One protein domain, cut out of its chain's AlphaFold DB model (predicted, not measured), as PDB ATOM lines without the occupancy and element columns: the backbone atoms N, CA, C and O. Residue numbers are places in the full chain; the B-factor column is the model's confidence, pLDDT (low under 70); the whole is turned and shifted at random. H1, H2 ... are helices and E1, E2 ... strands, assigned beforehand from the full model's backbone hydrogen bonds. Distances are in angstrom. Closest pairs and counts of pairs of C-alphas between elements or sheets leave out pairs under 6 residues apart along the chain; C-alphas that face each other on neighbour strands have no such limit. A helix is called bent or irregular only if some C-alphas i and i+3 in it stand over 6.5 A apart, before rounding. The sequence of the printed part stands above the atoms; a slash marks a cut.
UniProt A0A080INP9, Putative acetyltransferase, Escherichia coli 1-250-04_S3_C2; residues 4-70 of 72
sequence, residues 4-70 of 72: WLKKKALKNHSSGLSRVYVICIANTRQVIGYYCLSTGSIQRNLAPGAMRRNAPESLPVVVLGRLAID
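This is residues 4 to 70 of the 72 residues of the protein "Putative acetyltransferase" of Escherichia coli 1-250-04_S3_C2 (UniProt A0A080INP9). What is the main picture? A long, narrow sheet of three strands makes a rod: E2 and E3 run side by side as a ribbon along its length, and the short E1 widens it beside the first part of E2. H1 covers one face at the E1 end, the opposite face is bare of helices, and the tiny H2, with its links, makes a small head at the far end. What is it made of? The printed part has 67 residues, with two named helices and three named strands in the order H1, E1, E2, H2, E3; the class is mixed, and the sheet's order is E1, E2, E3, all antiparallel. How compact is it? It is only just loose, close to extended, with a radius of gyration of the C-alphas of 15.8 A and spans of 48 by 23 by 17 A.

How do the strands pair? E2, residues 31 to 43, is the inner strand and bends by 53 degrees at residue 39. E1, residues 19 to 24, is its antiparallel neighbour at 157 degrees and forms a hairpin with it; N 21 and O 35 are within hydrogen-bond range at 2.9 A. E3, residues 58 to 69, is antiparallel to E2 at 162 degrees, with N 36 and O 66 at 2.9 A and N 61 and O 40 at 2.9 A. Where is the first helix? H1, residues 4 to 14, is on the sheet at a height of 9.4 A, over E1 and E2, in two layers, a helix on one face of a sheet. It runs slantwise to the strands, at 46 degrees to E1 on the local plane, and its closest C-alphas to E1 are those of His 13 and Arg 19, 5.0 A apart. Where is the second? H2, residues 49 to 52, is not on the sheet and is apart from H1 and E1. How do the helix backbones look? In H1, 4 of 7 O i to N i+4 pairs are within hydrogen-bond range; H2 is too short for such a pair, and its one O i to N i+3 pair is within range.

How long are the strands? From first to last C-alpha, E2 measures 35.7 A, E3 32.1 A and E1 16.4 A; C-alpha 31 begins E2 at (-0.856, 39.950, 41.192), and C-alpha 69 ends E3 at (-1.418, 37.497, 32.525). And the helices? H1 starts at C-alpha 4, (-8.870, 48.420, 34.236), and measures 14.9 A; it is irregular, with C-alphas 7 and 10 at 7.7 A. H2 measures 5.2 A.

How large is it? The two C-alphas farthest apart are those of Asn 27 and Asn 54, at 48.2 A. Are there cuts or long links? The printed part has no cut and no long link; the link from E1 to E2 is short, and the other three are tight. How confident is the model? The mean pLDDT of the printed part is 95.3, and no printed residue is under 70.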
ATOM      1  N   TRP A   4      -7.530  48.913  33.896       94.38
ATOM      2  CA  TRP A   4      -8.870  48.420  34.236       94.38
ATOM      3  C   TRP A   4      -8.878  47.612  35.543       94.38
ATOM      4  O   TRP A   4      -9.782  47.794  36.362       94.38
ATOM      5  N   LEU A   5      -7.855  46.777  35.779       94.81
ATOM      6  CA  LEU A   5      -7.740  46.007  37.021       94.81
ATOM      7  C   LEU A   5      -7.614  46.957  38.219       94.81
ATOM      8  O   LEU A   5      -8.380  46.851  39.171       94.81
ATOM      9  N   LYS A   6      -6.717  47.946  38.128       94.25
ATOM     10  CA  LYS A   6      -6.474  48.920  39.204       94.25
ATOM     11  C   LYS A   6      -7.689  49.806  39.507       94.25
ATOM     12  O   LYS A   6      -7.954  50.101  40.664       94.25
ATOM     13  N   LYS A   7      -8.416  50.258  38.474       95.94
ATOM     14  CA  LYS A   7      -9.442  51.316  38.596       95.94
ATOM     15  C   LYS A   7     -10.893  50.827  38.611       95.94
ATOM     16  O   LYS A   7     -11.771  51.611  38.967       95.94
ATOM     17  N   LYS A   8     -11.185  49.599  38.161       96.00
ATOM     18  CA  LYS A   8     -12.572  49.127  37.941       96.00
ATOM     19  C   LYS A   8     -12.873  47.756  38.547       96.00
ATOM     20  O   LYS A   8     -13.984  47.569  39.033       96.00
ATOM     21  N   ALA A   9     -11.917  46.825  38.566       96.44
ATOM     22  CA  ALA A   9     -12.176  45.436  38.953       96.44
ATOM     23  C   ALA A   9     -12.827  45.270  40.335       96.44
ATOM     24  O   ALA A   9     -13.831  44.572  40.448       96.44
ATOM     25  N   LEU A  10     -12.301  45.937  41.372       96.94
ATOM     26  CA  LEU A  10     -12.850  45.820  42.727       96.94
ATOM     27  C   LEU A  10     -14.295  46.338  42.811       96.94
ATOM     28  O   LEU A  10     -15.129  45.682  43.425       96.94
ATOM     29  N   LYS A  11     -14.608  47.459  42.139       97.56
ATOM     30  CA  LYS A  11     -15.977  47.997  42.070       97.56
ATOM     31  C   LYS A  11     -16.919  47.038  41.340       97.56
ATOM     32  O   LYS A  11     -18.023  46.810  41.812       97.56
ATOM     33  N   ASN A  12     -16.482  46.460  40.220       96.19
ATOM     34  CA  ASN A  12     -17.272  45.479  39.474       96.19
ATOM     35  C   ASN A  12     -17.526  44.191  40.277       96.19
ATOM     36  O   ASN A  12     -18.617  43.631  40.175       96.19
ATOM     37  N   HIS A  13     -16.551  43.748  41.082       97.62
ATOM     38  CA  HIS A  13     -16.717  42.608  41.983       97.62
ATOM     39  C   HIS A  13     -17.700  42.941  43.111       97.62
ATOM     40  O   HIS A  13     -18.649  42.188  43.326       97.62
ATOM     41  N   SER A  14     -17.505  44.057  43.822       97.62
ATOM     42  CA  SER A  14     -18.352  44.419  44.968       97.62
ATOM     43  C   SER A  14     -19.788  44.759  44.568       97.62
ATOM     44  O   SER A  14     -20.707  44.453  45.318       97.62
ATOM     45  N   SER A  15     -20.005  45.316  43.371       97.06
ATOM     46  CA  SER A  15     -21.342  45.588  42.834       97.06
ATOM     47  C   SER A  15     -21.997  44.386  42.138       97.06
ATOM     48  O   SER A  15     -23.053  44.550  41.535       97.06
ATOM     49  N   GLY A  16     -21.354  43.212  42.122       94.69
ATOM     50  CA  GLY A  16     -21.877  41.999  41.483       94.69
ATOM     51  C   GLY A  16     -21.943  42.018  39.949       94.69
ATOM     52  O   GLY A  16     -22.440  41.057  39.370       94.69
ATOM     53  N   LEU A  17     -21.426  43.057  39.276       95.06
ATOM     54  CA  LEU A  17     -21.449  43.162  37.806       95.06
ATOM     55  C   LEU A  17     -20.553  42.112  37.135       95.06
ATOM     56  O   LEU A  17     -20.876  41.605  36.063       95.06
ATOM     57  N   SER A  18     -19.416  41.789  37.751       96.00
ATOM     58  CA  SER A  18     -18.602  40.638  37.365       96.00
ATOM     59  C   SER A  18     -17.776  40.133  38.542       96.00
ATOM     60  O   SER A  18     -17.140  40.909  39.252       96.00
ATOM     61  N   ARG A  19     -17.730  38.814  38.745       97.56
ATOM     62  CA  ARG A  19     -16.806  38.196  39.699       97.56
ATOM     63  C   ARG A  19     -15.405  38.235  39.105       97.56
ATOM     64  O   ARG A  19     -15.116  37.547  38.129       97.56
ATOM     65  N   VAL A  20     -14.551  39.078  39.679       97.81
ATOM     66  CA  VAL A  20     -13.127  39.155  39.326       97.81
ATOM     67  C   VAL A  20     -12.319  38.253  40.249       97.81
ATOM     68  O   VAL A  20     -12.473  38.339  41.468       97.81
ATOM     69  N   TYR A  21     -11.441  37.449  39.655       97.56
ATOM     70  CA  TYR A  21     -10.456  36.602  40.317       97.56
ATOM     71  C   TYR A  21      -9.051  37.068  39.931       97.56
ATOM     72  O   TYR A  21      -8.823  37.502  38.799       97.56
ATOM     73  N   VAL A  22      -8.111  36.972  40.868       96.88
ATOM     74  CA  VAL A  22      -6.709  37.365  40.687       96.88
ATOM     75  C   VAL A  22      -5.790  36.194  41.019       96.88
ATOM     76  O   VAL A  22      -6.081  35.408  41.917       96.88
ATOM     77  N   ILE A  23      -4.686  36.088  40.287       96.69
ATOM     78  CA  ILE A  23      -3.608  35.127  40.512       96.69
ATOM     79  C   ILE A  23      -2.464  35.906  41.153       96.69
ATOM     80  O   ILE A  23      -1.991  36.877  40.562       96.69
ATOM     81  N   CYS A  24      -2.021  35.491  42.337       96.31
ATOM     82  CA  CYS A  24      -0.917  36.119  43.060       96.31
ATOM     83  C   CYS A  24       0.262  35.152  43.196       96.31
ATOM     84  O   CYS A  24       0.050  33.947  43.332       96.31
ATOM     85  N   ILE A  25       1.491  35.672  43.232       96.31
ATOM     86  CA  ILE A  25       2.652  34.875  43.658       96.31
ATOM     87  C   ILE A  25       2.459  34.507  45.134       96.31
ATOM     88  O   ILE A  25       2.131  35.375  45.953       96.31
ATOM     89  N   ALA A  26       2.662  33.230  45.468       96.38
ATOM     90  CA  ALA A  26       2.483  32.701  46.818       96.38
ATOM     91  C   ALA A  26       3.242  33.535  47.865       96.38
ATOM     92  O   ALA A  26       4.377  33.947  47.642       96.38
ATOM     93  N   ASN A  27       2.603  33.783  49.012       96.19
ATOM     94  CA  ASN A  27       3.128  34.604  50.113       96.19
ATOM     95  C   ASN A  27       3.419  36.082  49.765       96.19
ATOM     96  O   ASN A  27       4.037  36.789  50.557       96.19
ATOM     97  N   THR A  28       2.932  36.589  48.626       95.75
ATOM     98  CA  THR A  28       3.048  38.006  48.239       95.75
ATOM     99  C   THR A  28       1.677  38.648  47.995       95.75
ATOM    100  O   THR A  28       0.643  37.981  47.954       95.75
ATOM    101  N   ARG A  29       1.670  39.969  47.767       93.50
ATOM    102  CA  ARG A  29       0.522  40.701  47.198       93.50
ATOM    103  C   ARG A  29       0.703  41.018  45.705       93.50
ATOM    104  O   ARG A  29      -0.063  41.808  45.157       93.50
ATOM    105  N   GLN A  30       1.719  40.448  45.052       94.19
ATOM    106  CA  GLN A  30       1.972  40.672  43.633       94.19
ATOM    107  C   GLN A  30       0.987  39.847  42.810       94.19
ATOM    108  O   GLN A  30       1.099  38.624  42.722       94.19
ATOM    109  N   VAL A  31       0.023  40.536  42.204       95.12
ATOM    110  CA  VAL A  31      -0.856  39.950  41.192       95.12
ATOM    111  C   VAL A  31      -0.040  39.747  39.913       95.12
ATOM    112  O   VAL A  31       0.621  40.680  39.462       95.12
ATOM    113  N   ILE A  32      -0.123  38.557  39.318       96.25
ATOM    114  CA  ILE A  32       0.512  38.170  38.041       96.25
ATOM    115  C   ILE A  32      -0.505  37.784  36.958       96.25
ATOM    116  O   ILE A  32      -0.143  37.535  35.814       96.25
ATOM    117  N   GLY A  33      -1.793  37.757  37.291       95.94
ATOM    118  CA  GLY A  33      -2.860  37.546  36.322       95.94
ATOM    119  C   GLY A  33      -4.236  37.811  36.913       95.94
ATOM    120  O   GLY A  33      -4.403  37.876  38.131       95.94
ATOM    121  N   TYR A  34      -5.238  37.969  36.057       96.75
ATOM    122  CA  TYR A  34      -6.633  38.071  36.471       96.75
ATOM    123  C   TYR A  34      -7.583  37.597  35.376       96.75
ATOM    124  O   TYR A  34      -7.277  37.657  34.183       96.75
ATOM    125  N   TYR A  35      -8.781  37.202  35.791       97.38
ATOM    126  CA  TYR A  35      -9.914  37.014  34.896       97.38
ATOM    127  C   TYR A  35     -11.204  37.515  35.546       97.38
ATOM    128  O   TYR A  35     -11.287  37.652  36.769       97.38
ATOM    129  N   CYS A  36     -12.221  37.820  34.742       97.00
ATOM    130  CA  CYS A  36     -13.543  38.156  35.264       97.00
ATOM    131  C   CYS A  36     -14.668  37.416  34.544       97.00
ATOM    132  O   CYS A  36     -14.692  37.343  33.314       97.00
ATOM    133  N   LEU A  37     -15.621  36.932  35.336       98.12
ATOM    134  CA  LEU A  37     -16.809  36.219  34.888       98.12
ATOM    135  C   LEU A  37     -18.059  37.055  35.175       98.12
ATOM    136  O   LEU A  37     -18.191  37.616  36.264       98.12
ATOM    137  N   SER A  38     -18.993  37.118  34.233       97.31
ATOM    138  CA  SER A  38     -20.335  37.672  34.455       97.31
ATOM    139  C   SER A  38     -21.402  36.698  33.970       97.31
ATOM    140  O   SER A  38     -21.169  35.918  33.048       97.31
ATOM    141  N   THR A  39     -22.584  36.746  34.576       96.12
ATOM    142  CA  THR A  39     -23.764  36.083  34.019       96.12
ATOM    143  C   THR A  39     -24.183  36.782  32.726       96.12
ATOM    144  O   THR A  39     -23.963  37.981  32.543       96.12
ATOM    145  N   GLY A  40     -24.773  36.030  31.805       94.50
ATOM    146  CA  GLY A  40     -25.300  36.562  30.558       94.50
ATOM    147  C   GLY A  40     -26.255  35.582  29.895       94.50
ATOM    148  O   GLY A  40     -26.508  34.487  30.401       94.50
ATOM    149  N   SER A  41     -26.771  35.976  28.737       95.81
ATOM    150  CA  SER A  41     -27.517  35.077  27.866       95.81
ATOM    151  C   SER A  41     -27.237  35.386  26.401       95.81
ATOM    152  O   SER A  41     -26.895  36.522  26.067       95.81
ATOM    153  N   ILE A  42     -27.360  34.377  25.542       95.25
ATOM    154  CA  ILE A  42     -27.272  34.524  24.085       95.25
ATOM    155  C   ILE A  42     -28.546  33.991  23.433       95.25
ATOM    156  O   ILE A  42     -29.130  33.014  23.904       95.25
ATOM    157  N   GLN A  43     -28.970  34.614  22.335       96.44
ATOM    158  CA  GLN A  43     -30.083  34.096  21.541       96.44
ATOM    159  C   GLN A  43     -29.698  32.762  20.887       96.44
ATOM    160  O   GLN A  43     -28.567  32.589  20.424       96.44
ATOM    161  N   ARG A  44     -30.649  31.822  20.817       95.62
ATOM    162  CA  ARG A  44     -30.437  30.471  20.275       95.62
ATOM    163  C   ARG A  44     -29.844  30.492  18.871       95.62
ATOM    164  O   ARG A  44     -28.956  29.701  18.587       95.62
ATOM    165  N   ASN A  45     -30.290  31.394  18.001       95.12
ATOM    166  CA  ASN A  45     -29.788  31.540  16.630       95.12
ATOM    167  C   ASN A  45     -28.289  31.911  16.540       95.12
ATOM    168  O   ASN A  45     -27.655  31.549  15.553       95.12
ATOM    169  N   LEU A  46     -27.718  32.561  17.561       94.75
ATOM    170  CA  LEU A  46     -26.296  32.921  17.637       94.75
ATOM    171  C   LEU A  46     -25.422  31.818  18.262       94.75
ATOM    172  O   LEU A  46     -24.195  31.918  18.249       94.75
ATOM    173  N   ALA A  47     -26.024  30.764  18.821       93.31
ATOM    174  CA  ALA A  47     -25.291  29.696  19.489       93.31
ATOM    175  C   ALA A  47     -24.737  28.639  18.499       93.31
ATOM    176  O   ALA A  47     -25.419  28.250  17.542       93.31
ATOM    177  N   PRO A  48     -23.530  28.088  18.747       92.62
ATOM    178  CA  PRO A  48     -23.021  26.892  18.075       92.62
ATOM    179  C   PRO A  48     -24.053  25.760  17.979       92.62
ATOM    180  O   PRO A  48     -24.791  25.495  18.927       92.62
ATOM    181  N   GLY A  49     -24.084  25.054  16.841       91.94
ATOM    182  CA  GLY A  49     -25.124  24.063  16.516       91.94
ATOM    183  C   GLY A  49     -25.373  23.004  17.595       91.94
ATOM    184  O   GLY A  49     -26.528  22.698  17.884       91.94
ATOM    185  N   ALA A  50     -24.312  22.524  18.249       90.94
ATOM    186  CA  ALA A  50     -24.399  21.559  19.346       90.94
ATOM    187  C   ALA A  50     -25.234  22.057  20.545       90.94
ATOM    188  O   ALA A  50     -25.902  21.256  21.188       90.94
ATOM    189  N   MET A  51     -25.251  23.370  20.810       89.75
ATOM    190  CA  MET A  51     -26.027  23.973  21.901       89.75
ATOM    191  C   MET A  51     -27.456  24.364  21.492       89.75
ATOM    192  O   MET A  51     -28.265  24.676  22.356       89.75
ATOM    193  N   ARG A  52     -27.800  24.357  20.194       91.81
ATOM    194  CA  ARG A  52     -29.125  24.795  19.707       91.81
ATOM    195  C   ARG A  52     -30.215  23.727  19.803       91.81
ATOM    196  O   ARG A  52     -31.400  24.066  19.816       91.81
ATOM    197  N   ARG A  53     -29.843  22.443  19.821       87.94
ATOM    198  CA  ARG A  53     -30.794  21.322  19.782       87.94
ATOM    199  C   ARG A  53     -31.574  21.243  21.098       87.94
ATOM    200  O   ARG A  53     -30.981  21.035  22.147       87.94
ATOM    201  N   ASN A  54     -32.898  21.384  21.022       89.06
ATOM    202  CA  ASN A  54     -33.841  21.333  22.153       89.06
ATOM    203  C   ASN A  54     -33.615  22.384  23.268       89.06
ATOM    204  O   ASN A  54     -34.207  22.277  24.338       89.06
ATOM    205  N   ALA A  55     -32.800  23.413  23.017       91.44
ATOM    206  CA  ALA A  55     -32.598  24.543  23.926       91.44
ATOM    207  C   ALA A  55     -33.822  25.493  23.980       91.44
ATOM    208  O   ALA A  55     -34.685  25.417  23.103       91.44
ATOM    209  N   PRO A  56     -33.901  26.412  24.963       94.19
ATOM    210  CA  PRO A  56     -34.794  27.581  24.932       94.19
ATOM    211  C   PRO A  56     -34.345  28.653  23.912       94.19
ATOM    212  O   PRO A  56     -33.282  28.547  23.304       94.19
ATOM    213  N   GLU A  57     -35.134  29.721  23.732       94.88
ATOM    214  CA  GLU A  57     -34.762  30.877  22.882       94.88
ATOM    215  C   GLU A  57     -33.571  31.681  23.412       94.88
ATOM    216  O   GLU A  57     -32.797  32.234  22.631       94.88
ATOM    217  N   SER A  58     -33.411  31.733  24.733       96.12
ATOM    218  CA  SER A  58     -32.310  32.417  25.404       96.12
ATOM    219  C   SER A  58     -31.513  31.406  26.218       96.12
ATOM    220  O   SER A  58     -32.053  30.781  27.132       96.12
ATOM    221  N   LEU A  59     -30.246  31.204  25.859       95.50
ATOM    222  CA  LEU A  59     -29.360  30.251  26.523       95.50
ATOM    223  C   LEU A  59     -28.582  30.981  27.624       95.50
ATOM    224  O   LEU A  59     -27.920  31.976  27.313       95.50
ATOM    225  N   PRO A  60     -28.608  30.504  28.882       95.06
ATOM    226  CA  PRO A  60     -27.788  31.072  29.943       95.06
ATOM    227  C   PRO A  60     -26.308  30.787  29.670       95.06
ATOM    228  O   PRO A  60     -25.933  29.667  29.321       95.06
ATOM    229  N   VAL A  61     -25.455  31.794  29.854       94.94
ATOM    230  CA  VAL A  61     -24.000  31.675  29.690       94.94
ATOM    231  C   VAL A  61     -23.255  32.351  30.837       94.94
ATOM    232  O   VAL A  61     -23.758  33.275  31.481       94.94
ATOM    233  N   VAL A  62     -22.013  31.921  31.052       96.88
ATOM    234  CA  VAL A  62     -21.027  32.666  31.837       96.88
ATOM    235  C   VAL A  62     -20.039  33.290  30.858       96.88
ATOM    236  O   VAL A  62     -19.368  32.586  30.107       96.88
ATOM    237  N   VAL A  63     -19.964  34.617  30.844       96.38
ATOM    238  CA  VAL A  63     -19.100  35.373  29.936       96.38
ATOM    239  C   VAL A  63     -17.735  35.574  30.585       96.38
ATOM    240  O   VAL A  63     -17.631  36.215  31.632       96.38
ATOM    241  N   LEU A  64     -16.677  35.080  29.937       97.38
ATOM    242  CA  LEU A  64     -15.296  35.452  30.249       97.38
ATOM    243  C   LEU A  64     -15.027  36.860  29.696       97.38
ATOM    244  O   LEU A  64     -14.579  37.026  28.566       97.38
ATOM    245  N   GLY A  65     -15.355  37.888  30.480       95.19
ATOM    246  CA  GLY A  65     -15.316  39.278  30.013       95.19
ATOM    247  C   GLY A  65     -13.901  39.833  29.826       95.19
ATOM    248  O   GLY A  65     -13.679  40.689  28.971       95.19
ATOM    249  N   ARG A  66     -12.940  39.371  30.637       94.81
ATOM    250  CA  ARG A  66     -11.513  39.722  30.563       94.81
ATOM    251  C   ARG A  66     -10.671  38.562  31.077       94.81
ATOM    252  O   ARG A  66     -11.049  37.924  32.058       94.81
ATOM    253  N   LEU A  67      -9.512  38.374  30.459       96.56
ATOM    254  CA  LEU A  67      -8.419  37.508  30.893       96.56
ATOM    255  C   LEU A  67      -7.111  38.237  30.568       96.56
ATOM    256  O   LEU A  67      -6.976  38.778  29.471       96.56
ATOM    257  N   ALA A  68      -6.168  38.278  31.505       95.81
ATOM    258  CA  ALA A  68      -4.807  38.731  31.245       95.81
ATOM    259  C   ALA A  68      -3.821  38.098  32.231       95.81
ATOM    260  O   ALA A  68      -4.144  37.908  33.405       95.81
ATOM    261  N   ILE A  69      -2.608  37.851  31.747       95.50
ATOM    262  CA  ILE A  69      -1.418  37.497  32.525       95.50
ATOM    263  C   ILE A  69      -0.429  38.666  32.384       95.50
ATOM    264  O   ILE A  69      -0.480  39.399  31.391       95.50
ATOM    265  N   ASP A  70       0.407  38.902  33.389       93.56
ATOM    266  CA  ASP A  70       1.469  39.906  33.316       93.56
ATOM    267  C   ASP A  70       2.616  39.420  32.409       93.56
ATOM    268  O   ASP A  70       2.904  38.229  32.363       93.56
TER     269      ASP A  70